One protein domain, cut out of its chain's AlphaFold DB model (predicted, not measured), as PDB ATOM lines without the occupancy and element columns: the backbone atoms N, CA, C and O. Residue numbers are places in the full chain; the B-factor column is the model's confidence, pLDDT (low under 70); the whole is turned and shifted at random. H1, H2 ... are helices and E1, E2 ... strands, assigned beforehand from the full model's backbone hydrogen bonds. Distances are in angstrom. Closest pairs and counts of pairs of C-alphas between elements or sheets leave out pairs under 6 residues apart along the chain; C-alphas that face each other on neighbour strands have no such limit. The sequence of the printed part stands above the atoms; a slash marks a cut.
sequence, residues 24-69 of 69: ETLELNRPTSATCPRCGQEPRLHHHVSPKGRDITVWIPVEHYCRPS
ATOM      1  N   GLU A  24     -16.188  19.072  20.019       80.50
ATOM      2  CA  GLU A  24     -16.039  19.178  18.562       80.50
ATOM      3  C   GLU A  24     -14.811  20.013  18.167       80.50
ATOM      4  O   GLU A  24     -14.451  21.005  18.831       80.50
ATOM      5  N   THR A  25     -14.195  19.622  17.045       84.81
ATOM      6  CA  THR A  25     -13.123  20.381  16.396       84.81
ATOM      7  C   THR A  25     -13.593  21.799  16.109       84.81
ATOM      8  O   THR A  25     -14.663  22.027  15.546       84.81
ATOM      9  N   LEU A  26     -12.781  22.768  16.514       86.75
ATOM     10  CA  LEU A  26     -13.027  24.170  16.227       86.75
ATOM     11  C   LEU A  26     -12.464  24.515  14.846       86.75
ATOM     12  O   LEU A  26     -11.255  24.691  14.700       86.75
ATOM     13  N   GLU A  27     -13.344  24.648  13.856       87.88
ATOM     14  CA  GLU A  27     -12.989  25.167  12.534       87.88
ATOM     15  C   GLU A  27     -13.034  26.700  12.540       87.88
ATOM     16  O   GLU A  27     -14.090  27.300  12.749       87.88
ATOM     17  N   LEU A  28     -11.893  27.357  12.316       87.88
ATOM     18  CA  LEU A  28     -11.821  28.827  12.329       87.88
ATOM     19  C   LEU A  28     -12.313  29.471  11.027       87.88
ATOM     20  O   LEU A  28     -12.698  30.640  11.015       87.88
ATOM     21  N   ASN A  29     -12.276  28.730   9.921       90.50
ATOM     22  CA  ASN A  29     -12.748  29.164   8.611       90.50
ATOM     23  C   ASN A  29     -13.057  27.951   7.712       90.50
ATOM     24  O   ASN A  29     -12.915  26.802   8.120       90.50
ATOM     25  N   ARG A  30     -13.483  28.214   6.471       92.88
ATOM     26  CA  ARG A  30     -13.826  27.188   5.469       92.88
ATOM     27  C   ARG A  30     -12.781  27.133   4.348       92.88
ATOM     28  O   ARG A  30     -12.214  28.181   4.029       92.88
ATOM     29  N   PRO A  31     -12.603  25.990   3.657       94.50
ATOM     30  CA  PRO A  31     -11.657  25.894   2.543       94.50
ATOM     31  C   PRO A  31     -11.977  26.917   1.448       94.50
ATOM     32  O   PRO A  31     -11.098  27.651   1.016       94.50
ATOM     33  N   THR A  32     -13.256  27.084   1.106       94.06
ATOM     34  CA  THR A  32     -13.715  28.048   0.091       94.06
ATOM     35  C   THR A  32     -13.366  29.500   0.407       94.06
ATOM     36  O   THR A  32     -13.218  30.298  -0.509       94.06
ATOM     37  N   SER A  33     -13.219  29.853   1.689       93.25
ATOM     38  CA  SER A  33     -12.804  31.200   2.103       93.25
ATOM     39  C   SER A  33     -11.295  31.438   1.989       93.25
ATOM     40  O   SER A  33     -10.863  32.585   2.012       93.25
ATOM     41  N   ALA A  34     -10.502  30.369   1.868       94.44
ATOM     42  CA  ALA A  34      -9.046  30.415   1.757       94.44
ATOM     43  C   ALA A  34      -8.528  30.016   0.359       94.44
ATOM     44  O   ALA A  34      -7.349  30.220   0.067       94.44
ATOM     45  N   THR A  35      -9.389  29.473  -0.508       95.94
ATOM     46  CA  THR A  35      -9.102  29.226  -1.927       95.94
ATOM     47  C   THR A  35      -8.896  30.540  -2.675       95.94
ATOM     48  O   THR A  35      -9.640  31.503  -2.483       95.94
ATOM     49  N   CYS A  36      -7.914  30.582  -3.579       93.69
ATOM     50  CA  CYS A  36      -7.711  31.759  -4.416       93.69
ATOM     51  C   CYS A  36      -8.930  32.018  -5.316       93.69
ATOM     52  O   CYS A  36      -9.247  31.171  -6.157       93.69
ATOM     53  N   PRO A  37      -9.565  33.202  -5.248       91.00
ATOM     54  CA  PRO A  37     -10.747  33.490  -6.055       91.00
ATOM     55  C   PRO A  37     -10.424  33.692  -7.542       91.00
ATOM     56  O   PRO A  37     -11.334  33.727  -8.362       91.00
ATOM     57  N   ARG A  38      -9.142  33.855  -7.906       91.81
ATOM     58  CA  ARG A  38      -8.720  34.107  -9.292       91.81
ATOM     59  C   ARG A  38      -8.443  32.829 -10.073       91.81
ATOM     60  O   ARG A  38      -8.883  32.717 -11.208       91.81
ATOM     61  N   CYS A  39      -7.679  31.904  -9.496       92.50
ATOM     62  CA  CYS A  39      -7.223  30.695 -10.191       92.50
ATOM     63  C   CYS A  39      -7.675  29.387  -9.530       92.50
ATOM     64  O   CYS A  39      -7.354  28.320 -10.041       92.50
ATOM     65  N   GLY A  40      -8.382  29.448  -8.398       93.56
ATOM     66  CA  GLY A  40      -8.841  28.255  -7.690       93.56
ATOM     67  C   GLY A  40      -7.752  27.511  -6.914       93.56
ATOM     68  O   GLY A  40      -8.010  26.402  -6.465       93.56
ATOM     69  N   GLN A  41      -6.557  28.094  -6.735       95.50
ATOM     70  CA  GLN A  41      -5.484  27.465  -5.959       95.50
ATOM     71  C   GLN A  41      -5.983  27.050  -4.568       95.50
ATOM     72  O   GLN A  41      -6.473  27.889  -3.802       95.50
ATOM     73  N   GLU A  42      -5.839  25.760  -4.260       95.56
ATOM     74  CA  GLU A  42      -6.334  25.168  -3.020       95.56
ATOM     75  C   GLU A  42      -5.509  25.619  -1.801       95.56
ATOM     76  O   GLU A  42      -4.278  25.727  -1.887       95.56
ATOM     77  N   PRO A  43      -6.171  25.893  -0.662       96.12
ATOM     78  CA  PRO A  43      -5.504  26.214   0.590       96.12
ATOM     79  C   PRO A  43      -4.916  24.961   1.245       96.12
ATOM     80  O   PRO A  43      -5.300  23.831   0.948       96.12
ATOM     81  N   ARG A  44      -4.035  25.166   2.225       96.38
ATOM     82  CA  ARG A  44      -3.545  24.088   3.096       96.38
ATOM     83  C   ARG A  44      -4.331  24.052   4.401       96.38
ATOM     84  O   ARG A  44      -4.606  25.100   4.984       96.38
ATOM     85  N   LEU A  45      -4.639  22.855   4.887       96.75
ATOM     86  CA  LEU A  45      -5.192  22.672   6.224       96.75
ATOM     87  C   LEU A  45      -4.062  22.691   7.252       96.75
ATOM     88  O   LEU A  45      -3.109  21.917   7.153       96.75
ATOM     89  N   HIS A  46      -4.177  23.556   8.250       95.69
ATOM     90  CA  HIS A  46      -3.365  23.499   9.454       95.69
ATOM     91  C   HIS A  46      -4.223  23.011  10.617       95.69
ATOM     92  O   HIS A  46      -5.311  23.530  10.868       95.69
ATOM     93  N   HIS A  47      -3.716  22.000  11.314       95.19
ATOM     94  CA  HIS A  47      -4.324  21.420  12.502       95.19
ATOM     95  C   HIS A  47      -3.415  21.669  13.702       95.19
ATOM     96  O   HIS A  47      -2.190  21.561  13.603       95.19
ATOM     97  N   HIS A  48      -4.026  22.042  14.819       91.50
ATOM     98  CA  HIS A  48      -3.349  22.321  16.073       91.50
ATOM     99  C   HIS A  48      -4.209  21.847  17.244       91.50
ATOM    100  O   HIS A  48      -5.417  22.076  17.272       91.50
ATOM    101  N   VAL A  49      -3.573  21.247  18.250       89.06
ATOM    102  CA  VAL A  49      -4.214  20.943  19.529       89.06
ATOM    103  C   VAL A  49      -3.821  22.020  20.532       89.06
ATOM    104  O   VAL A  49      -2.646  22.169  20.868       89.06
ATOM    105  N   SER A  50      -4.807  22.780  21.005       83.44
ATOM    106  CA  SER A  50      -4.586  23.830  22.004       83.44
ATOM    107  C   SER A  50      -4.024  23.264  23.320       83.44
ATOM    108  O   SER A  50      -4.241  22.090  23.625       83.44
ATOM    109  N   PRO A  51      -3.421  24.097  24.190       81.38
ATOM    110  CA  PRO A  51      -2.947  23.658  25.507       81.38
ATOM    111  C   PRO A  51      -4.023  23.028  26.408       81.38
ATOM    112  O   PRO A  51      -3.697  22.337  27.365       81.38
ATOM    113  N   LYS A  52      -5.312  23.263  26.118       83.31
ATOM    114  CA  LYS A  52      -6.451  22.657  26.828       83.31
ATOM    115  C   LYS A  52      -6.938  21.348  26.185       83.31
ATOM    116  O   LYS A  52      -8.017  20.880  26.526       83.31
ATOM    117  N   GLY A  53      -6.181  20.784  25.241       81.12
ATOM    118  CA  GLY A  53      -6.491  19.513  24.582       81.12
ATOM    119  C   GLY A  53      -7.560  19.599  23.491       81.12
ATOM    120  O   GLY A  53      -8.076  18.573  23.071       81.12
ATOM    121  N   ARG A  54      -7.921  20.806  23.038       83.19
ATOM    122  CA  ARG A  54      -8.928  20.991  21.982       83.19
ATOM    123  C   ARG A  54      -8.310  20.979  20.590       83.19
ATOM    124  O   ARG A  54      -7.389  21.764  20.358       83.19
ATOM    125  N   ASP A  55      -8.898  20.210  19.678       89.44
ATOM    126  CA  ASP A  55      -8.611  20.249  18.242       89.44
ATOM    127  C   ASP A  55      -9.093  21.546  17.586       89.44
ATOM    128  O   ASP A  55     -10.262  21.933  17.696       89.44
ATOM    129  N   ILE A  56      -8.183  22.207  16.876       89.81
ATOM    130  CA  ILE A  56      -8.413  23.442  16.129       89.81
ATOM    131  C   ILE A  56      -7.919  23.232  14.701       89.81
ATOM    132  O   ILE A  56      -6.797  22.770  14.483       89.81
ATOM    133  N   THR A  57      -8.738  23.610  13.726       94.25
ATOM    134  CA  THR A  57      -8.382  23.579  12.308       94.25
ATOM    135  C   THR A  57      -8.534  24.955  11.670       94.25
ATOM    136  O   THR A  57      -9.451  25.724  11.968       94.25
ATOM    137  N   VAL A  58      -7.607  25.278  10.770       94.69
ATOM    138  CA  VAL A  58      -7.623  26.513   9.986       94.69
ATOM    139  C   VAL A  58      -7.110  26.254   8.575       94.69
ATOM    140  O   VAL A  58      -6.066  25.633   8.376       94.69
ATOM    141  N   TRP A  59      -7.839  26.745   7.581       96.31
ATOM    142  CA  TRP A  59      -7.435  26.740   6.180       96.31
ATOM    143  C   TRP A  59      -6.602  27.983   5.887       96.31
ATOM    144  O   TRP A  59      -7.076  29.112   6.029       96.31
ATOM    145  N   ILE A  60      -5.350  27.781   5.488       94.81
ATOM    146  CA  ILE A  60      -4.383  28.847   5.233       94.81
ATOM    147  C   ILE A  60      -4.222  29.000   3.715       94.81
ATOM    148  O   ILE A  60      -3.858  28.019   3.056       94.81
ATOM    149  N   PRO A  61      -4.446  30.202   3.149       93.25
ATOM    150  CA  PRO A  61      -4.121  30.474   1.756       93.25
ATOM    151  C   PRO A  61      -2.650  30.168   1.480       93.25
ATOM    152  O   PRO A  61      -1.767  30.533   2.260       93.25
ATOM    153  N   VAL A  62      -2.379  29.489   0.372       93.12
ATOM    154  CA  VAL A  62      -1.007  29.225  -0.064       93.12
ATOM    155  C   VAL A  62      -0.543  30.398  -0.916       93.12
ATOM    156  O   VAL A  62      -1.267  30.847  -1.805       93.12
ATOM    157  N   GLU A  63       0.656  30.908  -0.645       89.50
ATOM    158  CA  GLU A  63       1.278  31.915  -1.498       89.50
ATOM    159  C   GLU A  63       1.536  31.320  -2.885       89.50
ATOM    160  O   GLU A  63       2.132  30.253  -3.024       89.50
ATOM    161  N   HIS A  64       1.037  31.990  -3.918       88.25
ATOM    162  CA  HIS A  64       1.152  31.539  -5.296       88.25
ATOM    163  C   HIS A  64       1.050  32.728  -6.249       88.25
ATOM    164  O   HIS A  64       0.506  33.785  -5.918       88.25
ATOM    165  N   TYR A  65       1.536  32.532  -7.470       92.06
ATOM    166  CA  TYR A  65       1.404  33.509  -8.538       92.06
ATOM    167  C   TYR A  65       0.173  33.208  -9.400       92.06
ATOM    168  O   TYR A  65       0.080  32.154 -10.029       92.06
ATOM    169  N   CYS A  66      -0.767  34.153  -9.461       91.25
ATOM    170  CA  CYS A  66      -1.871  34.114 -10.418       91.25
ATOM    171  C   CYS A  66      -1.400  34.652 -11.772       91.25
ATOM    172  O   CYS A  66      -1.061  35.834 -11.869       91.25
ATOM    173  N   ARG A  67      -1.457  33.838 -12.835       80.75
ATOM    174  CA  ARG A  67      -1.337  34.385 -14.193       80.75
ATOM    175  C   ARG A  67      -2.523  35.326 -14.467       80.75
ATOM    176  O   ARG A  67      -3.648  34.975 -14.106       80.75
ATOM    177  N   PRO A  68      -2.298  36.516 -15.051       73.50
ATOM    178  CA  PRO A  68      -3.391  37.345 -15.541       73.50
ATOM    179  C   PRO A  68      -4.112  36.614 -16.678       73.50
ATOM    180  O   PRO A  68      -3.451  36.026 -17.534       73.50
ATOM    181  N   SER A  69      -5.445  36.624 -16.627       65.31
ATOM    182  CA  SER A  69      -6.332  36.174 -17.701       65.31
ATOM    183  C   SER A  69      -6.235  37.082 -18.919       65.31
ATOM    184  O   SER A  69      -6.076  38.307 -18.704       65.31
TER     185      SER A  69
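AT A GLANCE: This is residues 24 to 69 of the 69 residues of an uncharacterized protein of Deinococcus soli Cha et al. 2016 (UniProt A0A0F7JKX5). With little regular structure, this is a thin rod built on one long hairpin, E1 and E2, with residues 26 to 27 paired alongside E2, short helix H1 near E2's end, and loops and a tail making the rest of the length. The printed part has 46 residues, with H1, E1 and E2 in that order; the two-stranded sheet is antiparallel. The class is mixed, with only 16 residues in named elements; the whole is loose, radius of gyration of the C-alphas 13.3 A, spanning 46 by 15 by 9 A.

IN THESE COORDINATES: Find C-alpha 44 at (-3.545, 24.088, 3.096); from there E1, residues 44 to 49, runs 16.7 A. E2, residues 55 to 60, runs 16.2 A to C-alpha 60 at (-4.383, 28.847, 5.233). H1 is residues 31 to 34.

HOW THE PARTS SIT: Look across the hairpin of E1 and E2, antiparallel at 156 degrees: N 46 and O 58 are within hydrogen-bond range at 2.8 A. Residues 26 to 27 pair parallel with residues 56 to 57 of E2. The closest C-alphas of H1 and E2, those of Pro 31 and Trp 59, are 5.6 A apart. H1 is too short for any O i to N i+4 pair; its one O i to N i+3 pair is within range.

THE WHOLE: The C-alphas farthest apart, of Lys 52 and Ser 69, are 46.5 A apart. The printed part has no cut, the E1 to E2 link is tight, and residue 69 alone is under pLDDT 70.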